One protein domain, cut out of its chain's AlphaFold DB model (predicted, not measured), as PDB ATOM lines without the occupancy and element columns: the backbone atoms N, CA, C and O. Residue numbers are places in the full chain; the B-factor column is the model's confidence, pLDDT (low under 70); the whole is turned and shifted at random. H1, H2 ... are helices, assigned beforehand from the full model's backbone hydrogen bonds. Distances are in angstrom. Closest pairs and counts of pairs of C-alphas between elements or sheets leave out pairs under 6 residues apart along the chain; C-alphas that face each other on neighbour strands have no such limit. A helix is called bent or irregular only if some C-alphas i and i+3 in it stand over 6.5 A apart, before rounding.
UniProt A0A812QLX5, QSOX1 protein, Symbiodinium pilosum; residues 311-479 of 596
ATOM      1  N   PHE A 311     137.820 139.281 173.092       77.00
ATOM      2  CA  PHE A 311     139.161 139.663 172.651       77.00
ATOM      3  C   PHE A 311     139.974 138.417 172.300       77.00
ATOM      4  O   PHE A 311     140.829 137.957 173.059       77.00
ATOM      5  N   THR A 312     139.678 137.870 171.121       83.06
ATOM      6  CA  THR A 312     140.374 136.709 170.561       83.06
ATOM      7  C   THR A 312     141.822 137.035 170.196       83.06
ATOM      8  O   THR A 312     142.180 138.198 169.984       83.06
ATOM      9  N   VAL A 313     142.641 135.993 170.026       86.56
ATOM     10  CA  VAL A 313     144.025 136.110 169.540       86.56
ATOM     11  C   VAL A 313     144.088 136.945 168.256       86.56
ATOM     12  O   VAL A 313     144.834 137.916 168.187       86.56
ATOM     13  N   LYS A 314     143.216 136.656 167.276       80.62
ATOM     14  CA  LYS A 314     143.136 137.394 166.001       80.62
ATOM     15  C   LYS A 314     142.834 138.884 166.187       80.62
ATOM     16  O   LYS A 314     143.361 139.713 165.450       80.62
ATOM     17  N   ARG A 315     142.016 139.251 167.179       81.31
ATOM     18  CA  ARG A 315     141.722 140.659 167.480       81.31
ATOM     19  C   ARG A 315     142.943 141.384 168.050       81.31
ATOM     20  O   ARG A 315     143.238 142.497 167.632       81.31
ATOM     21  N   ARG A 316     143.703 140.726 168.930       85.00
ATOM     22  CA  ARG A 316     144.978 141.256 169.454       85.00
ATOM     23  C   ARG A 316     146.061 141.310 168.376       85.00
ATOM     24  O   ARG A 316     146.901 142.206 168.386       85.00
ATOM     25  N   TRP A 317     146.011 140.386 167.418       84.44
ATOM     26  CA  TRP A 317     146.871 140.396 166.239       84.44
ATOM     27  C   TRP A 317     146.620 141.601 165.341       84.44
ATOM     28  O   TRP A 317     147.583 142.247 164.931       84.44
ATOM     29  N   MET A 318     145.357 141.977 165.133       80.44
ATOM     30  CA  MET A 318     145.020 143.232 164.459       80.44
ATOM     31  C   MET A 318     145.645 144.442 165.172       80.44
ATOM     32  O   MET A 318     146.264 145.288 164.527       80.44
ATOM     33  N   ASP A 319     145.541 144.523 166.502       80.00
ATOM     34  CA  ASP A 319     146.124 145.635 167.265       80.00
ATOM     35  C   ASP A 319     147.654 145.708 167.121       80.00
ATOM     36  O   ASP A 319     148.201 146.799 166.947       80.00
ATOM     37  N   ALA A 320     148.341 144.562 167.130       88.25
ATOM     38  CA  ALA A 320     149.782 144.496 166.893       88.25
ATOM     39  C   ALA A 320     150.159 144.898 165.457       88.25
ATOM     40  O   ALA A 320     151.107 145.657 165.272       88.25
ATOM     41  N   MET A 321     149.403 144.467 164.444       81.88
ATOM     42  CA  MET A 321     149.635 144.845 163.042       81.88
ATOM     43  C   MET A 321     149.446 146.347 162.803       81.88
ATOM     44  O   MET A 321     150.269 146.982 162.142       81.88
ATOM     45  N   LEU A 322     148.407 146.942 163.397       77.00
ATOM     46  CA  LEU A 322     148.210 148.393 163.385       77.00
ATOM     47  C   LEU A 322     149.356 149.121 164.095       77.00
ATOM     48  O   LEU A 322     149.808 150.158 163.610       77.00
ATOM     49  N   MET A 323     149.863 148.566 165.204       85.00
ATOM     50  CA  MET A 323     151.043 149.115 165.875       85.00
ATOM     51  C   MET A 323     152.269 149.095 164.968       85.00
ATOM     52  O   MET A 323     152.961 150.100 164.876       85.00
ATOM     53  N   LEU A 324     152.534 147.975 164.288       87.69
ATOM     54  CA  LEU A 324     153.671 147.842 163.376       87.69
ATOM     55  C   LEU A 324     153.596 148.878 162.259       87.69
ATOM     56  O   LEU A 324     154.558 149.614 162.047       87.69
ATOM     57  N   ARG A 325     152.436 148.998 161.603       81.69
ATOM     58  CA  ARG A 325     152.199 150.038 160.595       81.69
ATOM     59  C   ARG A 325     152.532 151.425 161.143       81.69
ATOM     60  O   ARG A 325     153.313 152.154 160.538       81.69
ATOM     61  N   HIS A 326     151.974 151.767 162.303       74.56
ATOM     62  CA  HIS A 326     152.179 153.071 162.921       74.56
ATOM     63  C   HIS A 326     153.640 153.301 163.346       74.56
ATOM     64  O   HIS A 326     154.147 154.415 163.228       74.56
ATOM     65  N   ILE A 327     154.358 152.256 163.773       82.44
ATOM     66  CA  ILE A 327     155.777 152.354 164.128       82.44
ATOM     67  C   ILE A 327     156.618 152.794 162.930       82.44
ATOM     68  O   ILE A 327     157.387 153.747 163.051       82.44
ATOM     69  N   PHE A 328     156.465 152.114 161.792       82.44
ATOM     70  CA  PHE A 328     157.280 152.367 160.602       82.44
ATOM     71  C   PHE A 328     156.856 153.624 159.832       82.44
ATOM     72  O   PHE A 328     157.695 154.218 159.163       82.44
ATOM     73  N   GLN A 329     155.589 154.039 159.941       71.69
ATOM     74  CA  GLN A 329     155.098 155.278 159.328       71.69
ATOM     75  C   GLN A 329     155.423 156.519 160.174       71.69
ATOM     76  O   GLN A 329     155.868 157.521 159.627       71.69
ATOM     77  N   GLU A 330     155.245 156.443 161.500       63.94
ATOM     78  CA  GLU A 330     155.171 157.637 162.359       63.94
ATOM     79  C   GLU A 330     156.132 157.624 163.560       63.94
ATOM     80  O   GLU A 330     156.579 158.680 164.029       63.94
ATOM     81  N   TRP A 331     156.432 156.455 164.148       71.75
ATOM     82  CA  TRP A 331     157.265 156.441 165.358       71.75
ATOM     83  C   TRP A 331     158.748 156.552 165.066       71.75
ATOM     84  O   TRP A 331     159.421 157.353 165.722       71.75
ATOM     85  N   ILE A 332     159.220 155.782 164.092       77.88
ATOM     86  CA  ILE A 332     160.592 155.825 163.612       77.88
ATOM     87  C   ILE A 332     160.704 156.997 162.641       77.88
ATOM     88  O   ILE A 332     160.414 156.877 161.453       77.88
ATOM     89  N   ALA A 333     161.103 158.142 163.187       71.81
ATOM     90  CA  ALA A 333     161.334 159.359 162.429       71.81
ATOM     91  C   ALA A 333     162.814 159.769 162.530       71.81
ATOM     92  O   ALA A 333     163.396 159.653 163.615       71.81
ATOM     93  N   PRO A 334     163.416 160.246 161.431       63.94
ATOM     94  CA  PRO A 334     164.789 160.740 161.410       63.94
ATOM     95  C   PRO A 334     164.980 161.926 162.359       63.94
ATOM     96  O   PRO A 334     164.218 162.892 162.342       63.94
ATOM     97  N   VAL A 335     166.014 161.837 163.190       60.06
ATOM     98  CA  VAL A 335     166.562 162.934 163.986       60.06
ATOM     99  C   VAL A 335     168.074 162.745 163.978       60.06
ATOM    100  O   VAL A 335     168.602 161.965 164.766       60.06
ATOM    101  N   GLY A 336     168.752 163.402 163.043       57.41
ATOM    102  CA  GLY A 336     170.200 163.363 162.869       57.41
ATOM    103  C   GLY A 336     170.958 163.816 164.117       57.41
ATOM    104  O   GLY A 336     170.402 164.481 164.991       57.41
ATOM    105  N   ASP A 337     172.246 163.475 164.195       56.53
ATOM    106  CA  ASP A 337     173.093 163.775 165.362       56.53
ATOM    107  C   ASP A 337     173.301 165.296 165.581       56.53
ATOM    108  O   ASP A 337     173.611 165.735 166.685       56.53
ATOM    109  N   ASP A 338     173.059 166.117 164.554       50.75
ATOM    110  CA  ASP A 338     173.011 167.588 164.593       50.75
ATOM    111  C   ASP A 338     171.582 168.159 164.707       50.75
ATOM    112  O   ASP A 338     171.374 169.369 164.592       50.75
ATOM    113  N   GLY A 339     170.582 167.297 164.915       48.97
ATOM    114  CA  GLY A 339     169.163 167.639 164.876       48.97
ATOM    115  C   GLY A 339     168.570 167.694 163.464       48.97
ATOM    116  O   GLY A 339     167.422 168.102 163.319       48.97
ATOM    117  N   ASN A 340     169.303 167.298 162.417       54.03
ATOM    118  CA  ASN A 340     168.768 167.263 161.058       54.03
ATOM    119  C   ASN A 340     167.728 166.148 160.880       54.03
ATOM    120  O   ASN A 340     168.041 164.965 160.905       54.03
ATOM    121  N   VAL A 341     166.489 166.525 160.614       56.84
ATOM    122  CA  VAL A 341     165.361 165.611 160.400       56.84
ATOM    123  C   VAL A 341     165.266 165.015 158.996       56.84
ATOM    124  O   VAL A 341     164.403 164.186 158.740       56.84
ATOM    125  N   ASP A 342     166.129 165.404 158.065       66.31
ATOM    126  CA  ASP A 342     166.175 164.780 156.740       66.31
ATOM    127  C   ASP A 342     166.955 163.458 156.761       66.31
ATOM    128  O   ASP A 342     166.983 162.743 155.757       66.31
ATOM    129  N   ALA A 343     167.605 163.126 157.881       74.50
ATOM    130  CA  ALA A 343     168.475 161.967 158.009       74.50
ATOM    131  C   ALA A 343     168.418 161.332 159.405       74.50
ATOM    132  O   ALA A 343     168.217 162.007 160.409       74.50
ATOM    133  N   PHE A 344     168.630 160.020 159.480       78.25
ATOM    134  CA  PHE A 344     168.723 159.313 160.755       78.25
ATOM    135  C   PHE A 344     170.093 159.515 161.410       78.25
ATOM    136  O   PHE A 344     171.131 159.452 160.746       78.25
ATOM    137  N   ALA A 345     170.096 159.703 162.729       76.75
ATOM    138  CA  ALA A 345     171.312 159.631 163.535       76.75
ATOM    139  C   ALA A 345     171.902 158.217 163.532       76.75
ATOM    140  O   ALA A 345     171.170 157.225 163.436       76.75
ATOM    141  N   HIS A 346     173.218 158.099 163.742       82.12
ATOM    142  CA  HIS A 346     173.836 156.778 163.907       82.12
ATOM    143  C   HIS A 346     173.213 156.013 165.076       82.12
ATOM    144  O   HIS A 346     172.875 154.836 164.957       82.12
ATOM    145  N   SER A 347     172.999 156.722 166.186       79.44
ATOM    146  CA  SER A 347     172.374 156.192 167.396       79.44
ATOM    147  C   SER A 347     170.963 155.652 167.144       79.44
ATOM    148  O   SER A 347     170.579 154.660 167.752       79.44
ATOM    149  N   GLN A 348     170.200 156.250 166.221       83.31
ATOM    150  CA  GLN A 348     168.895 155.726 165.812       83.31
ATOM    151  C   GLN A 348     169.026 154.408 165.055       83.31
ATOM    152  O   GLN A 348     168.282 153.470 165.332       83.31
ATOM    153  N   LEU A 349     169.980 154.299 164.127       90.25
ATOM    154  CA  LEU A 349     170.177 153.067 163.357       90.25
ATOM    155  C   LEU A 349     170.567 151.883 164.249       90.25
ATOM    156  O   LEU A 349     170.086 150.776 164.015       90.25
ATOM    157  N   LEU A 350     171.360 152.128 165.298       88.75
ATOM    158  CA  LEU A 350     171.745 151.117 166.293       88.75
ATOM    159  C   LEU A 350     170.565 150.572 167.114       88.75
ATOM    160  O   LEU A 350     170.691 149.512 167.714       88.75
ATOM    161  N   VAL A 351     169.426 151.267 167.138       93.00
ATOM    162  CA  VAL A 351     168.202 150.814 167.819       93.00
ATOM    163  C   VAL A 351     167.175 150.271 166.826       93.00
ATOM    164  O   VAL A 351     166.495 149.287 167.117       93.00
ATOM    165  N   ILE A 352     167.067 150.873 165.638       95.25
ATOM    166  CA  ILE A 352     166.136 150.430 164.590       95.25
ATOM    167  C   ILE A 352     166.536 149.047 164.064       95.25
ATOM    168  O   ILE A 352     165.673 148.189 163.904       95.25
ATOM    169  N   GLU A 353     167.823 148.813 163.808       96.12
ATOM    170  CA  GLU A 353     168.325 147.538 163.281       96.12
ATOM    171  C   GLU A 353     167.962 146.324 164.161       96.12
ATOM    172  O   GLU A 353     167.267 145.435 163.652       96.12
ATOM    173  N   PRO A 354     168.296 146.287 165.468       97.25
ATOM    174  CA  PRO A 354     167.942 145.149 166.314       97.25
ATOM    175  C   PRO A 354     166.432 145.056 166.560       97.25
ATOM    176  O   PRO A 354     165.906 143.958 166.749       97.25
ATOM    177  N   TRP A 355     165.702 146.179 166.525       98.19
ATOM    178  CA  TRP A 355     164.239 146.174 166.589       98.19
ATOM    179  C   TRP A 355     163.625 145.446 165.388       98.19
ATOM    180  O   TRP A 355     162.772 144.577 165.569       98.19
ATOM    181  N   VAL A 356     164.086 145.735 164.166       98.19
ATOM    182  CA  VAL A 356     163.621 145.042 162.952       98.19
ATOM    183  C   VAL A 356     163.985 143.556 162.991       98.19
ATOM    184  O   VAL A 356     163.152 142.722 162.628       98.19
ATOM    185  N   GLU A 357     165.176 143.199 163.484       97.25
ATOM    186  CA  GLU A 357     165.559 141.795 163.661       97.25
ATOM    187  C   GLU A 357     164.643 141.066 164.654       97.25
ATOM    188  O   GLU A 357     164.173 139.959 164.375       97.25
ATOM    189  N   LEU A 358     164.353 141.692 165.799       97.88
ATOM    190  CA  LEU A 358     163.435 141.144 166.793       97.88
ATOM    191  C   LEU A 358     162.062 140.879 166.173       97.88
ATOM    192  O   LEU A 358     161.517 139.793 166.356       97.88
ATOM    193  N   LEU A 359     161.520 141.824 165.404       97.62
ATOM    194  CA  LEU A 359     160.248 141.632 164.706       97.62
ATOM    195  C   LEU A 359     160.313 140.460 163.717       97.62
ATOM    196  O   LEU A 359     159.422 139.611 163.714       97.62
ATOM    197  N   ALA A 360     161.382 140.365 162.922       95.44
ATOM    198  CA  ALA A 360     161.569 139.279 161.961       95.44
ATOM    199  C   ALA A 360     161.618 137.891 162.626       95.44
ATOM    200  O   ALA A 360     161.225 136.894 162.016       95.44
ATOM    201  N   ARG A 361     162.122 137.819 163.865       93.25
ATOM    202  CA  ARG A 361     162.292 136.576 164.629       93.25
ATOM    203  C   ARG A 361     161.121 136.254 165.555       93.25
ATOM    204  O   ARG A 361     160.923 135.083 165.862       93.25
ATOM    205  N   ASN A 362     160.360 137.233 166.027       94.44
ATOM    206  CA  ASN A 362     159.386 137.021 167.103       94.44
ATOM    207  C   ASN A 362     157.937 137.325 166.702       94.44
ATOM    208  O   ASN A 362     157.049 137.178 167.536       94.44
ATOM    209  N   LEU A 363     157.669 137.720 165.454       93.69
ATOM    210  CA  LEU A 363     156.297 137.794 164.946       93.69
ATOM    211  C   LEU A 363     155.776 136.418 164.496       93.69
ATOM    212  O   LEU A 363     156.560 135.601 164.001       93.69
ATOM    213  N   PRO A 364     154.455 136.173 164.602       90.12
ATOM    214  CA  PRO A 364     153.832 134.966 164.074       90.12
ATOM    215  C   PRO A 364     154.141 134.771 162.588       90.12
ATOM    216  O   PRO A 364     153.991 135.686 161.773       90.12
ATOM    217  N   THR A 365     154.533 133.556 162.208       86.25
ATOM    218  CA  THR A 365     154.861 133.221 160.810       86.25
ATOM    219  C   THR A 365     153.665 133.384 159.874       86.25
ATOM    220  O   THR A 365     153.847 133.709 158.702       86.25
ATOM    221  N   THR A 366     152.449 133.227 160.399       83.94
ATOM    222  CA  THR A 366     151.173 133.457 159.706       83.94
ATOM    223  C   THR A 366     151.020 134.882 159.182       83.94
ATOM    224  O   THR A 366     150.318 135.081 158.199       83.94
ATOM    225  N   PHE A 367     151.713 135.873 159.760       87.94
ATOM    226  CA  PHE A 367     151.707 137.235 159.219       87.94
ATOM    227  C   PHE A 367     152.446 137.328 157.879       87.94
ATOM    228  O   PHE A 367     152.271 138.290 157.140       87.94
ATOM    229  N   GLY A 368     153.324 136.370 157.559       88.56
ATOM    230  CA  GLY A 368     154.100 136.395 156.322       88.56
ATOM    231  C   GLY A 368     154.995 137.633 156.175       88.56
ATOM    232  O   GLY A 368     155.287 138.030 155.051       88.56
ATOM    233  N   LEU A 369     155.405 138.254 157.289       92.31
ATOM    234  CA  LEU A 369     156.270 139.445 157.309       92.31
ATOM    235  C   LEU A 369     157.761 139.114 157.434       92.31
ATOM    236  O   LEU A 369     158.597 139.992 157.243       92.31
ATOM    237  N   ALA A 370     158.109 137.868 157.764       91.00
ATOM    238  CA  ALA A 370     159.481 137.488 158.091       91.00
ATOM    239  C   ALA A 370     160.474 137.805 156.961       91.00
ATOM    240  O   ALA A 370     161.535 138.360 157.225       91.00
ATOM    241  N   GLU A 371     160.125 137.508 155.708       92.00
ATOM    242  CA  GLU A 371     161.005 137.733 154.553       92.00
ATOM    243  C   GLU A 371     161.273 139.226 154.310       92.00
ATOM    244  O   GLU A 371     162.427 139.644 154.209       92.00
ATOM    245  N   VAL A 372     160.219 140.051 154.292       95.88
ATOM    246  CA  VAL A 372     160.355 141.496 154.060       95.88
ATOM    247  C   VAL A 372     161.060 142.202 155.224       95.88
ATOM    248  O   VAL A 372     161.875 143.095 155.000       95.88
ATOM    249  N   LEU A 373     160.832 141.755 156.465       96.81
ATOM    250  CA  LEU A 373     161.565 142.250 157.632       96.81
ATOM    251  C   LEU A 373     163.043 141.840 157.593       96.81
ATOM    252  O   LEU A 373     163.896 142.643 157.958       96.81
ATOM    253  N   GLN A 374     163.370 140.636 157.114       94.94
ATOM    254  CA  GLN A 374     164.761 140.198 156.936       94.94
ATOM    255  C   GLN A 374     165.487 140.978 155.832       94.94
ATOM    256  O   GLN A 374     166.687 141.220 155.946       94.94
ATOM    257  N   GLU A 375     164.799 141.373 154.760       95.94
ATOM    258  CA  GLU A 375     165.373 142.246 153.726       95.94
ATOM    259  C   GLU A 375     165.632 143.662 154.260       95.94
ATOM    260  O   GLU A 375     166.725 144.209 154.086       95.94
ATOM    261  N   LEU A 376     164.665 144.231 154.988       97.00
ATOM    262  CA  LEU A 376     164.840 145.520 155.658       97.00
ATOM    263  C   LEU A 376     165.998 145.465 156.666       97.00
ATOM    264  O   LEU A 376     166.853 146.349 156.674       97.00
ATOM    265  N   HIS A 377     166.070 144.400 157.467       96.56
ATOM    266  CA  HIS A 377     167.168 144.151 158.403       96.56
ATOM    267  C   HIS A 377     168.524 144.109 157.694       96.56
ATOM    268  O   HIS A 377     169.435 144.835 158.083       96.56
ATOM    269  N   ARG A 378     168.655 143.345 156.600       95.50
ATOM    270  CA  ARG A 378     169.896 143.291 155.807       95.50
ATOM    271  C   ARG A 378     170.307 144.664 155.281       95.50
ATOM    272  O   ARG A 378     171.491 145.001 155.339       95.50
ATOM    273  N   SER A 379     169.345 145.460 154.824       94.12
ATOM    274  CA  SER A 379     169.587 146.829 154.355       94.12
ATOM    275  C   SER A 379     170.091 147.733 155.487       94.12
ATOM    276  O   SER A 379     171.065 148.467 155.316       94.12
ATOM    277  N   LEU A 380     169.495 147.632 156.678       93.44
ATOM    278  CA  LEU A 380     169.917 148.380 157.865       93.44
ATOM    279  C   LEU A 380     171.308 147.962 158.355       93.44
ATOM    280  O   LEU A 380     172.132 148.831 158.625       93.44
ATOM    281  N   VAL A 381     171.621 146.664 158.384       92.50
ATOM    282  CA  VAL A 381     172.963 146.163 158.730       92.50
ATOM    283  C   VAL A 381     174.016 146.715 157.770       92.50
ATOM    284  O   VAL A 381     175.087 147.144 158.199       92.50
ATOM    285  N   GLN A 382     173.725 146.734 156.466       88.62
ATOM    286  CA  GLN A 382     174.626 147.333 155.481       88.62
ATOM    287  C   GLN A 382     174.829 148.827 155.742       88.62
ATOM    288  O   GLN A 382     175.964 149.293 155.681       88.62
ATOM    289  N   ARG A 383     173.767 149.561 156.096       86.31
ATOM    290  CA  ARG A 383     173.837 150.990 156.433       86.31
ATOM    291  C   ARG A 383     174.654 151.251 157.700       86.31
ATOM    292  O   ARG A 383     175.548 152.090 157.662       86.31
ATOM    293  N   VAL A 384     174.424 150.488 158.770       86.69
ATOM    294  CA  VAL A 384     175.188 150.567 160.031       86.69
ATOM    295  C   VAL A 384     176.671 150.247 159.814       86.69
ATOM    296  O   VAL A 384     177.536 150.888 160.402       86.69
ATOM    297  N   ARG A 385     177.003 149.282 158.945       84.38
ATOM    298  CA  ARG A 385     178.402 148.964 158.605       84.38
ATOM    299  C   ARG A 385     179.043 150.025 157.722       84.38
ATOM    300  O   ARG A 385     180.153 150.467 158.000       84.38
ATOM    301  N   ALA A 386     178.355 150.439 156.658       78.31
ATOM    302  CA  ALA A 386     178.850 151.455 155.731       78.31
ATOM    303  C   ALA A 386     179.160 152.759 156.463       78.31
ATOM    304  O   ALA A 386     180.099 153.467 156.122       78.31
ATOM    305  N   SER A 387     178.410 153.057 157.514       69.00
ATOM    306  CA  SER A 387     178.610 154.269 158.271       69.00
ATOM    307  C   SER A 387     179.826 154.280 159.198       69.00
ATOM    308  O   SER A 387     180.240 155.340 159.664       69.00
ATOM    309  N   GLN A 388     180.416 153.115 159.464       69.56
ATOM    310  CA  GLN A 388     181.681 153.010 160.187       69.56
ATOM    311  C   GLN A 388     182.878 153.361 159.276       69.56
ATOM    312  O   GLN A 388     183.946 153.729 159.768       69.56
ATOM    313  N   THR A 389     182.708 153.351 157.946       69.06
ATOM    314  CA  THR A 389     183.769 153.653 156.967       69.06
ATOM    315  C   THR A 389     183.743 155.116 156.500       69.06
ATOM    316  O   THR A 389     182.749 155.829 156.652       69.06
ATOM    317  N   SER A 390     184.862 155.622 155.963       54.50
ATOM    318  CA  SER A 390     185.017 157.020 155.505       54.50
ATOM    319  C   SER A 390     184.137 157.410 154.312       54.50
ATOM    320  O   SER A 390     184.009 158.598 154.028       54.50
ATOM    321  N   GLU A 391     183.526 156.435 153.637       56.22
ATOM    322  CA  GLU A 391     182.743 156.620 152.406       56.22
ATOM    323  C   GLU A 391     181.226 156.423 152.597       56.22
ATOM    324  O   GLU A 391     180.461 156.614 151.651       56.22
ATOM    325  N   GLY A 392     180.766 156.064 153.803       59.56
ATOM    326  CA  GLY A 392     179.345 155.844 154.097       59.56
ATOM    327  C   GLY A 392     178.471 157.089 153.915       59.56
ATOM    328  O   GLY A 392     178.943 158.214 154.040       59.56
ATOM    329  N   SER A 393     177.177 156.895 153.638       67.38
ATOM    330  CA  SER A 393     176.149 157.952 153.619       67.38
ATOM    331  C   SER A 393     175.128 157.729 154.734       67.38
ATOM    332  O   SER A 393     174.853 156.582 155.094       67.38
ATOM    333  N   SER A 394     174.579 158.821 155.282       76.62
ATOM    334  CA  SER A 394     173.484 158.740 156.253       76.62
ATOM    335  C   SER A 394     172.229 158.150 155.600       76.62
ATOM    336  O   SER A 394     172.076 158.223 154.380       76.62
ATOM    337  N   LEU A 395     171.342 157.556 156.400       87.06
ATOM    338  CA  LEU A 395     170.046 157.099 155.911       87.06
ATOM    339  C   LEU A 395     169.101 158.301 155.834       87.06
ATOM    340  O   LEU A 395     168.683 158.821 156.867       87.06
ATOM    341  N   CYS A 396     168.776 158.743 154.622       84.00
ATOM    342  CA  CYS A 396     167.872 159.871 154.415       84.00
ATOM    343  C   CYS A 396     166.401 159.472 154.645       84.00
ATOM    344  O   CYS A 396     166.030 158.304 154.519       84.00
ATOM    345  N   ALA A 397     165.542 160.439 154.973       74.44
ATOM    346  CA  ALA A 397     164.121 160.220 155.250       74.44
ATOM    347  C   ALA A 397     163.357 159.612 154.056       74.44
ATOM    348  O   ALA A 397     162.517 158.724 154.219       74.44
ATOM    349  N   ASP A 398     163.655 160.080 152.842       76.31
ATOM    350  CA  ASP A 398     163.082 159.570 151.596       76.31
ATOM    351  C   ASP A 398     163.570 158.154 151.280       76.31
ATOM    352  O   ASP A 398     162.784 157.307 150.848       76.31
ATOM    353  N   GLU A 399     164.839 157.870 151.569       87.25
ATOM    354  CA  GLU A 399     165.387 156.524 151.481       87.25
ATOM    355  C   GLU A 399     164.719 155.573 152.484       87.25
ATOM    356  O   GLU A 399     164.292 154.487 152.103       87.25
ATOM    357  N   TRP A 400     164.548 155.982 153.744       87.25
ATOM    358  CA  TRP A 400     163.818 155.202 154.748       87.25
ATOM    359  C   TRP A 400     162.392 154.882 154.302       87.25
ATOM    360  O   TRP A 400     161.939 153.740 154.421       87.25
ATOM    361  N   LYS A 401     161.692 155.862 153.719       81.25
ATOM    362  CA  LYS A 401     160.362 155.646 153.143       81.25
ATOM    363  C   LYS A 401     160.400 154.594 152.032       81.25
ATOM    364  O   LYS A 401     159.549 153.707 152.007       81.25
ATOM    365  N   ALA A 402     161.388 154.650 151.142       86.88
ATOM    366  CA  ALA A 402     161.547 153.653 150.085       86.88
ATOM    367  C   ALA A 402     161.851 152.253 150.652       86.88
ATOM    368  O   ALA A 402     161.214 151.283 150.244       86.88
ATOM    369  N   LEU A 403     162.754 152.152 151.633       92.44
ATOM    370  CA  LEU A 403     163.131 150.889 152.281       92.44
ATOM    371  C   LEU A 403     161.967 150.232 153.036       92.44
ATOM    372  O   LEU A 403     161.865 149.008 153.069       92.44
ATOM    373  N   THR A 404     161.085 151.027 153.642       90.94
ATOM    374  CA  THR A 404     159.954 150.523 154.440       90.94
ATOM    375  C   THR A 404     158.684 150.279 153.630       90.94
ATOM    376  O   THR A 404     157.807 149.556 154.100       90.94
ATOM    377  N   THR A 405     158.577 150.814 152.409       90.62
ATOM    378  CA  THR A 405     157.380 150.661 151.560       90.62
ATOM    379  C   THR A 405     156.969 149.192 151.362       90.62
ATOM    380  O   THR A 405     155.815 148.882 151.655       90.62
ATOM    381  N   PRO A 406     157.870 148.249 151.006       95.44
ATOM    382  CA  PRO A 406     157.488 146.844 150.836       95.44
ATOM    383  C   PRO A 406     156.891 146.213 152.103       95.44
ATOM    384  O   PRO A 406     155.970 145.398 152.030       95.44
ATOM    385  N   LEU A 407     157.405 146.591 153.279       94.00
ATOM    386  CA  LEU A 407     156.887 146.124 154.564       94.00
ATOM    387  C   LEU A 407     155.481 146.675 154.819       94.00
ATOM    388  O   LEU A 407     154.592 145.926 155.223       94.00
ATOM    389  N   LEU A 408     155.278 147.973 154.587       84.62
ATOM    390  CA  LEU A 408     153.992 148.638 154.791       84.62
ATOM    391  C   LEU A 408     152.909 148.100 153.851       84.62
ATOM    392  O   LEU A 408     151.787 147.859 154.302       84.62
ATOM    393  N   ASP A 409     153.258 147.841 152.591       83.94
ATOM    394  CA  ASP A 409     152.361 147.222 151.617       83.94
ATOM    395  C   ASP A 409     151.949 145.822 152.081       83.94
ATOM    396  O   ASP A 409     150.760 145.502 152.131       83.94
ATOM    397  N   ARG A 410     152.909 145.006 152.539       87.38
ATOM    398  CA  ARG A 410     152.604 143.663 153.040       87.38
ATOM    399  C   ARG A 410     151.751 143.684 154.309       87.38
ATOM    400  O   ARG A 410     150.837 142.873 154.442       87.38
ATOM    401  N   ILE A 411     152.010 144.612 155.232       81.88
ATOM    402  CA  ILE A 411     151.173 144.813 156.423       81.88
ATOM    403  C   ILE A 411     149.731 145.147 156.015       81.88
ATOM    404  O   ILE A 411     148.790 144.604 156.598       81.88
ATOM    405  N   ALA A 412     149.547 146.003 155.006       76.75
ATOM    406  CA  ALA A 412     148.229 146.353 154.489       76.75
ATOM    407  C   ALA A 412     147.525 145.155 153.828       76.75
ATOM    408  O   ALA A 412     146.343 144.931 154.093       76.75
ATOM    409  N   GLU A 413     148.238 144.357 153.028       77.88
ATOM    410  CA  GLU A 413     147.697 143.146 152.395       77.88
ATOM    411  C   GLU A 413     147.197 142.126 153.423       77.88
ATOM    412  O   GLU A 413     146.076 141.630 153.313       77.88
ATOM    413  N   VAL A 414     148.012 141.833 154.439       71.06
ATOM    414  CA  VAL A 414     147.670 140.888 155.514       71.06
ATOM    415  C   VAL A 414     146.483 141.416 156.324       71.06
ATOM    416  O   VAL A 414     145.538 140.682 156.600       71.06
ATOM    417  N   GLY A 415     146.481 142.717 156.638       68.62
ATOM    418  CA  GLY A 415     145.356 143.391 157.287       68.62
ATOM    419  C   GLY A 415     144.034 143.210 156.536       68.62
ATOM    420  O   GLY A 415     143.019 142.892 157.148       68.62
ATOM    421  N   GLN A 416     144.049 143.372 155.210       66.69
ATOM    422  CA  GLN A 416     142.855 143.252 154.366       66.69
ATOM    423  C   GLN A 416     142.384 141.806 154.167       66.69
ATOM    424  O   GLN A 416     141.179 141.579 154.056       66.69
ATOM    425  N   ARG A 417     143.305 140.837 154.088       64.75
ATOM    426  CA  ARG A 417     142.978 139.424 153.830       64.75
ATOM    427  C   ARG A 417     142.546 138.674 155.085       64.75
ATOM    428  O   ARG A 417     141.549 137.956 155.045       64.75
ATOM    429  N   ASP A 418     143.275 138.855 156.183       57.59
ATOM    430  CA  ASP A 418     143.219 137.941 157.329       57.59
ATOM    431  C   ASP A 418     142.510 138.542 158.554       57.59
ATOM    432  O   ASP A 418     142.112 137.815 159.471       57.59
ATOM    433  N   PHE A 419     142.301 139.866 158.569       60.53
ATOM    434  CA  PHE A 419     141.804 140.585 159.740       60.53
ATOM    435  C   PHE A 419     140.634 141.532 159.412       60.53
ATOM    436  O   PHE A 419     140.760 142.749 159.407       60.53
ATOM    437  N   ALA A 420     139.427 140.983 159.242       57.59
ATOM    438  CA  ALA A 420     138.185 141.772 159.149       57.59
ATOM    439  C   ALA A 420     137.629 142.232 160.522       57.59
ATOM    440  O   ALA A 420     136.501 142.714 160.621       57.59
ATOM    441  N   VAL A 421     138.389 142.035 161.606       62.34
ATOM    442  CA  VAL A 421     137.942 142.271 162.988       62.34
ATOM    443  C   VAL A 421     138.381 143.660 163.452       62.34
ATOM    444  O   VAL A 421     139.537 144.040 163.284       62.34
ATOM    445  N   ALA A 422     137.470 144.412 164.073       63.69
ATOM    446  CA  ALA A 422     137.774 145.733 164.616       63.69
ATOM    447  C   ALA A 422     138.851 145.677 165.717       63.69
ATOM    448  O   ALA A 422     138.839 144.784 166.565       63.69
ATOM    449  N   SER A 423     139.726 146.685 165.747       67.06
ATOM    450  CA  SER A 423     140.717 146.905 166.814       67.06
ATOM    451  C   SER A 423     140.057 146.819 168.204       67.06
ATOM    452  O   SER A 423     138.946 147.324 168.409       67.06
ATOM    453  N   ALA A 424     140.694 146.125 169.153       66.12
ATOM    454  CA  ALA A 424     140.281 146.130 170.563       66.12
ATOM    455  C   ALA A 424     140.903 147.311 171.327       66.12
ATOM    456  O   ALA A 424     140.426 147.690 172.395       66.12
ATOM    457  N   CYS A 425     141.941 147.923 170.759       62.66
ATOM    458  CA  CYS A 425     142.634 149.054 171.341       62.66
ATOM    459  C   CYS A 425     142.137 150.407 170.816       62.66
ATOM    460  O   CYS A 425     142.141 150.686 169.617       62.66
ATOM    461  N   ALA A 426     141.821 151.315 171.740       56.66
ATOM    462  CA  ALA A 426     141.500 152.708 171.427       56.66
ATOM    463  C   ALA A 426     142.732 153.642 171.399       56.66
ATOM    464  O   ALA A 426     142.601 154.816 171.054       56.66
ATOM    465  N   SER A 427     143.921 153.150 171.772       61.09
ATOM    466  CA  SER A 427     145.163 153.932 171.833       61.09
ATOM    467  C   SER A 427     146.373 153.154 171.318       61.09
ATOM    468  O   SER A 427     146.437 151.929 171.432       61.09
ATOM    469  N   ASP A 428     147.389 153.877 170.849       62.66
ATOM    470  CA  ASP A 428     148.656 153.274 170.411       62.66
ATOM    471  C   ASP A 428     149.436 152.662 171.578       62.66
ATOM    472  O   ASP A 428     150.168 151.698 171.407       62.66
ATOM    473  N   THR A 429     149.230 153.147 172.807       75.25
ATOM    474  CA  THR A 429     149.806 152.517 174.004       75.25
ATOM    475  C   THR A 429     149.223 151.125 174.258       75.25
ATOM    476  O   THR A 429     149.967 150.213 174.604       75.25
ATOM    477  N   CYS A 430     147.917 150.932 174.041       76.31
ATOM    478  CA  CYS A 430     147.277 149.616 174.118       76.31
ATOM    479  C   CYS A 430     147.788 148.687 173.007       76.31
ATOM    480  O   CYS A 430     148.101 147.519 173.256       76.31
ATOM    481  N   ARG A 431     147.936 149.220 171.789       79.94
ATOM    482  CA  ARG A 431     148.475 148.476 170.643       79.94
ATOM    483  C   ARG A 431     149.934 148.071 170.859       79.94
ATOM    484  O   ARG A 431     150.291 146.931 170.578       79.94
ATOM    485  N   MET A 432     150.747 148.947 171.452       89.00
ATOM    486  CA  MET A 432     152.128 148.635 171.819       89.00
ATOM    487  C   MET A 432     152.197 147.514 172.852       89.00
ATOM    488  O   MET A 432     152.958 146.572 172.665       89.00
ATOM    489  N   TRP A 433     151.376 147.554 173.904       93.25
ATOM    490  CA  TRP A 433     151.309 146.437 174.851       93.25
ATOM    491  C   TRP A 433     150.912 145.129 174.168       93.25
ATOM    492  O   TRP A 433     151.532 144.101 174.428       93.25
ATOM    493  N   SER A 434     149.935 145.167 173.260       90.50
ATOM    494  CA  SER A 434     149.517 143.986 172.492       90.50
ATOM    495  C   SER A 434     150.660 143.419 171.645       90.50
ATOM    496  O   SER A 434     150.872 142.208 171.646       90.50
ATOM    497  N   LEU A 435     151.441 144.285 170.989       96.19
ATOM    498  CA  LEU A 435     152.636 143.893 170.242       96.19
ATOM    499  C   LEU A 435     153.701 143.267 171.159       96.19
ATOM    500  O   LEU A 435     154.212 142.197 170.848       96.19
ATOM    501  N   LEU A 436     154.017 143.881 172.302       98.00
ATOM    502  CA  LEU A 436     155.035 143.360 173.225       98.00
ATOM    503  C   LEU A 436     154.656 141.987 173.803       98.00
ATOM    504  O   LEU A 436     155.482 141.073 173.805       98.00
ATOM    505  N   HIS A 437     153.405 141.826 174.246       97.75
ATOM    506  CA  HIS A 437     152.890 140.545 174.750       97.75
ATOM    507  C   HIS A 437     152.904 139.458 173.676       97.75
ATOM    508  O   HIS A 437     153.261 138.314 173.963       97.75
ATOM    509  N   MET A 438     152.582 139.819 172.432       95.94
ATOM    510  CA  MET A 438     152.685 138.915 171.289       95.94
ATOM    511  C   MET A 438     154.124 138.466 171.036       95.94
ATOM    512  O   MET A 438     154.359 137.266 170.966       95.94
ATOM    513  N   LEU A 439     155.079 139.396 170.924       97.44
ATOM    514  CA  LEU A 439     156.482 139.069 170.631       97.44
ATOM    515  C   LEU A 439     157.084 138.121 171.683       97.44
ATOM    516  O   LEU A 439     157.871 137.233 171.347       97.44
ATOM    517  N   ALA A 440     156.708 138.298 172.953       97.75
ATOM    518  CA  ALA A 440     157.174 137.452 174.048       97.75
ATOM    519  C   ALA A 440     156.536 136.060 173.982       97.75
ATOM    520  O   ALA A 440     157.235 135.046 174.026       97.75
ATOM    521  N   SER A 441     155.209 136.017 173.836       96.25
ATOM    522  CA  SER A 441     154.447 134.765 173.838       96.25
ATOM    523  C   SER A 441     154.772 133.904 172.618       96.25
ATOM    524  O   SER A 441     154.937 132.693 172.744       96.25
ATOM    525  N   GLU A 442     154.939 134.523 171.448       93.75
ATOM    526  CA  GLU A 442     155.349 133.841 170.221       93.75
ATOM    527  C   GLU A 442     156.785 133.315 170.323       93.75
ATOM    528  O   GLU A 442     157.067 132.189 169.910       93.75
ATOM    529  N   GLY A 443     157.691 134.079 170.943       94.06
ATOM    530  CA  GLY A 443     159.047 133.617 171.231       94.06
ATOM    531  C   GLY A 443     159.066 132.342 172.081       94.06
ATOM    532  O   GLY A 443     159.785 131.400 171.743       94.06
ATOM    533  N   LEU A 444     158.253 132.292 173.143       95.12
ATOM    534  CA  LEU A 444     158.098 131.110 173.996       95.12
ATOM    535  C   LEU A 444     157.462 129.935 173.243       95.12
ATOM    536  O   LEU A 444     157.973 128.819 173.286       95.12
ATOM    537  N   ARG A 445     156.373 130.175 172.504       91.56
ATOM    538  CA  ARG A 445     155.701 129.126 171.724       91.56
ATOM    539  C   ARG A 445     156.671 128.451 170.755       91.56
ATOM    540  O   ARG A 445     156.753 127.228 170.710       91.56
ATOM    541  N   ARG A 446     157.454 129.238 170.013       89.12
ATOM    542  CA  ARG A 446     158.436 128.727 169.044       89.12
ATOM    543  C   ARG A 446     159.591 127.961 169.693       89.12
ATOM    544  O   ARG A 446     160.150 127.078 169.049       89.12
ATOM    545  N   GLU A 447     159.951 128.272 170.938       89.44
ATOM    546  CA  GLU A 447     160.917 127.485 171.719       89.44
ATOM    547  C   GLU A 447     160.365 126.103 172.091       89.44
ATOM    548  O   GLU A 447     161.105 125.119 172.060       89.44
ATOM    549  N   GLN A 448     159.064 126.022 172.378       89.31
ATOM    550  CA  GLN A 448     158.367 124.783 172.734       89.31
ATOM    551  C   GLN A 448     158.090 123.874 171.519       89.31
ATOM    552  O   GLN A 448     157.817 122.685 171.692       89.31
ATOM    553  N   LEU A 449     158.192 124.394 170.288       83.44
ATOM    554  CA  LEU A 449     157.983 123.613 169.067       83.44
ATOM    555  C   LEU A 449     159.122 122.606 168.794       83.44
ATOM    556  O   LEU A 449     160.308 122.933 168.929       83.44
ATOM    557  N   PRO A 450     158.811 121.395 168.287       76.94
ATOM    558  CA  PRO A 450     159.827 120.435 167.865       76.94
ATOM    559  C   PRO A 450     160.693 120.979 166.714       76.94
ATOM    560  O   PRO A 450     160.200 121.263 165.624       76.94
ATOM    561  N   ARG A 451     162.019 121.033 166.900       66.19
ATOM    562  CA  ARG A 451     162.984 121.593 165.921       66.19
ATOM    563  C   ARG A 451     163.088 120.868 164.570       66.19
ATOM    564  O   ARG A 451     163.875 121.284 163.724       66.19
ATOM    565  N   LYS A 452     162.349 119.778 164.343       57.19
ATOM    566  CA  LYS A 452     162.629 118.845 163.239       57.19
ATOM    567  C   LYS A 452     162.367 119.385 161.826       57.19
ATOM    568  O   LYS A 452     162.893 118.768 160.914       57.19
ATOM    569  N   ASN A 453     161.658 120.506 161.630       48.91
ATOM    570  CA  ASN A 453     161.332 121.051 160.294       48.91
ATOM    571  C   ASN A 453     161.291 122.600 160.213       48.91
ATOM    572  O   ASN A 453     160.580 123.157 159.378       48.91
ATOM    573  N   LEU A 454     162.002 123.336 161.075       56.47
ATOM    574  CA  LEU A 454     161.917 124.806 161.069       56.47
ATOM    575  C   LEU A 454     162.860 125.420 160.020       56.47
ATOM    576  O   LEU A 454     164.072 125.443 160.204       56.47
ATOM    577  N   THR A 455     162.294 125.971 158.943       63.75
ATOM    578  CA  THR A 455     162.997 126.847 157.980       63.75
ATOM    579  C   THR A 455     163.194 128.271 158.513       63.75
ATOM    580  O   THR A 455     163.946 129.058 157.945       63.75
ATOM    581  N   THR A 456     162.527 128.618 159.616       68.88
ATOM    582  CA  THR A 456     162.532 129.959 160.214       68.88
ATOM    583  C   THR A 456     163.629 130.120 161.277       68.88
ATOM    584  O   THR A 456     163.755 129.227 162.121       68.88
ATOM    585  N   PRO A 457     164.350 131.260 161.334       80.19
ATOM    586  CA  PRO A 457     165.390 131.518 162.338       80.19
ATOM    587  C   PRO A 457     164.883 131.391 163.776       80.19
ATOM    588  O   PRO A 457     163.745 131.765 164.060       80.19
ATOM    589  N   ALA A 458     165.721 130.911 164.697       87.25
ATOM    590  CA  ALA A 458     165.349 130.799 166.108       87.25
ATOM    591  C   ALA A 458     164.909 132.162 166.699       87.25
ATOM    592  O   ALA A 458     165.501 133.189 166.337       87.25
ATOM    593  N   PRO A 459     163.904 132.182 167.602       91.50
ATOM    594  CA  PRO A 459     163.486 133.401 168.295       91.50
ATOM    595  C   PRO A 459     164.653 134.074 169.017       91.50
ATOM    596  O   PRO A 459     165.559 133.389 169.505       91.50
ATOM    597  N   SER A 460     164.604 135.400 169.149       94.88
ATOM    598  CA  SER A 460     165.610 136.159 169.901       94.88
ATOM    599  C   SER A 460     165.735 135.652 171.340       94.88
ATOM    600  O   SER A 460     164.755 135.173 171.922       94.88
ATOM    601  N   ALA A 461     166.949 135.700 171.893       96.75
ATOM    602  CA  ALA A 461     167.203 135.346 173.290       96.75
ATOM    603  C   ALA A 461     166.463 136.309 174.247       96.75
ATOM    604  O   ALA A 461     166.179 137.441 173.845       96.75
ATOM    605  N   PRO A 462     166.103 135.877 175.473       97.62
ATOM    606  CA  PRO A 462     165.309 136.693 176.396       97.62
ATOM    607  C   PRO A 462     165.951 138.047 176.727       97.62
ATOM    608  O   PRO A 462     165.285 139.080 176.672       97.62
ATOM    609  N   ASP A 463     167.253 138.053 177.003       97.31
ATOM    610  CA  ASP A 463     168.057 139.244 177.263       97.31
ATOM    611  C   ASP A 463     168.099 140.186 176.056       97.31
ATOM    612  O   ASP A 463     167.832 141.379 176.205       97.31
ATOM    613  N   VAL A 464     168.333 139.644 174.858       97.31
ATOM    614  CA  VAL A 464     168.336 140.408 173.603       97.31
ATOM    615  C   VAL A 464     166.969 141.041 173.356       97.31
ATOM    616  O   VAL A 464     166.885 142.232 173.080       97.31
ATOM    617  N   MET A 465     165.875 140.284 173.503       97.38
ATOM    618  CA  MET A 465     164.524 140.826 173.341       97.38
ATOM    619  C   MET A 465     164.266 141.977 174.319       97.38
ATOM    620  O   MET A 465     163.777 143.030 173.913       97.38
ATOM    621  N   MET A 466     164.591 141.784 175.595       97.94
ATOM    622  CA  MET A 466     164.352 142.778 176.641       97.94
ATOM    623  C   MET A 466     165.176 144.053 176.426       97.94
ATOM    624  O   MET A 466     164.630 145.152 176.529       97.94
ATOM    625  N   GLN A 467     166.451 143.921 176.056       97.25
ATOM    626  CA  GLN A 467     167.326 145.052 175.729       97.25
ATOM    627  C   GLN A 467     166.858 145.795 174.472       97.25
ATOM    628  O   GLN A 467     166.804 147.024 174.471       97.25
ATOM    629  N   THR A 468     166.445 145.072 173.431       98.19
ATOM    630  CA  THR A 468     165.905 145.669 172.203       98.19
ATOM    631  C   THR A 468     164.601 146.424 172.466       98.19
ATOM    632  O   THR A 468     164.435 147.549 171.996       98.19
ATOM    633  N   VAL A 469     163.683 145.854 173.258       98.00
ATOM    634  CA  VAL A 469     162.453 146.542 173.686       98.00
ATOM    635  C   VAL A 469     162.790 147.785 174.507       98.00
ATOM    636  O   VAL A 469     162.193 148.836 174.280       98.00
ATOM    637  N   HIS A 470     163.757 147.690 175.423       97.38
ATOM    638  CA  HIS A 470     164.212 148.823 176.220       97.38
ATOM    639  C   HIS A 470     164.730 149.970 175.345       97.38
ATOM    640  O   HIS A 470     164.193 151.074 175.433       97.38
ATOM    641  N   GLY A 471     165.708 149.706 174.472       93.06
ATOM    642  CA  GLY A 471     166.294 150.724 173.595       93.06
ATOM    643  C   GLY A 471     165.262 151.341 172.648       93.06
ATOM    644  O   GLY A 471     165.199 152.562 172.495       93.06
ATOM    645  N   PHE A 472     164.369 150.521 172.082       95.31
ATOM    646  CA  PHE A 472     163.298 151.025 171.226       95.31
ATOM    647  C   PHE A 472     162.342 151.949 171.988       95.31
ATOM    648  O   PHE A 472     161.997 153.030 171.503       95.31
ATOM    649  N   LEU A 473     161.917 151.555 173.192       89.38
ATOM    650  CA  LEU A 473     161.026 152.375 174.006       89.38
ATOM    651  C   LEU A 473     161.713 153.657 174.492       89.38
ATOM    652  O   LEU A 473     161.082 154.713 174.504       89.38
ATOM    653  N   GLU A 474     162.992 153.591 174.852       86.12
ATOM    654  CA  GLU A 474     163.803 154.749 175.226       86.12
ATOM    655  C   GLU A 474     163.851 155.798 174.106       86.12
ATOM    656  O   GLU A 474     163.643 156.993 174.340       86.12
ATOM    657  N   GLN A 475     164.051 155.357 172.868       78.62
ATOM    658  CA  GLN A 475     164.262 156.286 171.769       78.62
ATOM    659  C   GLN A 475     162.962 156.721 171.087       78.62
ATOM    660  O   GLN A 475     162.753 157.914 170.860       78.62
ATOM    661  N   PHE A 476     162.051 155.788 170.807       78.25
ATOM    662  CA  PHE A 476     160.918 156.024 169.906       78.25
ATOM    663  C   PHE A 476     159.551 156.098 170.600       78.25
ATOM    664  O   PHE A 476     158.586 156.569 169.988       78.25
ATOM    665  N   PHE A 477     159.430 155.701 171.876       75.12
ATOM    666  CA  PHE A 477     158.139 155.762 172.568       75.12
ATOM    667  C   PHE A 477     157.699 157.206 172.827       75.12
ATOM    668  O   PHE A 477     158.350 157.962 173.551       75.12
ATOM    669  N   LYS A 478     156.543 157.588 172.272       64.06
ATOM    670  CA  LYS A 478     156.096 158.990 172.238       64.06
ATOM    671  C   LYS A 478     155.653 159.541 173.599       64.06
ATOM    672  O   LYS A 478     155.819 160.728 173.873       64.06
ATOM    673  N   CYS A 479     155.090 158.707 174.479       63.53
ATOM    674  CA  CYS A 479     154.665 159.163 175.806       63.53
ATOM    675  C   CYS A 479     155.869 159.282 176.751       63.53
ATOM    676  O   CYS A 479     156.279 158.299 177.366       63.53
TER     677      CYS A 479
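Overview. This is residues 311 to 479 of the 596 residues of the protein "QSOX1 protein" of Symbiodinium pilosum (UniProt A0A812QLX5). The longest helix, H4, belongs to a set of four roughly aligned helices that touch in succession, H1 to H4 to H3 to H2, each running opposite ways to the next; H1 and H2 at the two ends of this series stay apart. H5 slants over the gap between H1 and H2, and H6 crosses H2 on that same side, while residues 448 to 453 stick out. The printed part has 169 residues with six named helices, H1 to H6 in order, and no named strand: an all helix domain. It is compact, with a radius of gyration of the C-alphas of 16.1 A and spans of 48 by 39 by 27 A.

Along the chain. Find C-alpha 397 at (164.121, 160.220, 155.250); from there H4, residues 397 to 418, runs 30.6 A to C-alpha 418 at (143.219, 137.941, 157.329). It is irregular, with C-alphas 403 and 406 lying 7.1 A apart, and has a kink of 43 degrees near residue 404. Look before it for H3, residues 370 to 386, 24.0 A, and H2, residues 346 to 362, 24.7 A. H1, residues 313 to 331, begins at C-alpha 313 (144.025, 136.110, 169.540) and is 24.6 A long. After H4 come H5, residues 428 to 448, 30.2 A, and H6, residues 462 to 476, 20.9 A, ending at C-alpha 476 (160.918, 156.024, 169.906).

Arrangement. Start at H4. It touches H1 at a shallow tilt of 16 degrees, opposite ways; their closest C-alphas, Arg 325 and Leu 408, are 6.2 A apart. H3 and H4 form a helical hairpin at a shallow tilt of 12 degrees, in which H3 touches H4 with residues 372 to 379 alone and H4 touches H3 with residues 403 to 407 alone; the closest C-alphas, those of Val 372 and Leu 407, are 5.8 A apart. H2 and H3 form another hairpin at 24 degrees, closest at the C-alphas of Ala 360 and Ala 370, 4.7 A. H2 is the hub, touching H3, H5 and H6. H6 touches it at a steep tilt of 47 degrees, with the C-alphas of Trp 355 and Thr 468 closest at 5.9 A. H5 touches H2 through residues 439 to 443 alone, the C-alphas of Asn 362 and Leu 439 being closest at 5.0 A. H5 also touches H1 at a steep tilt of 62 degrees, closest at the C-alphas of Ala 320 and Leu 435, 4.4 A. H5 and H6 are near each other. Every O i to N i+4 pair is within hydrogen-bond range in H1, H3, H5 and H6; H2 has 11 of 13 and H4 16 of 18.

Size, cuts and confidence. The C-alphas farthest apart are those of Phe 311 and Ser 390, 51.9 A. The printed part has no cut. The links from H1 to H2 and from H5 to H6 are long. Mean pLDDT of the printed part is 81.9; look for values under 70 at residue 330 and residues 334 to 342, 387 to 393, 415 to 428, 451 to 456 and 478 to 479.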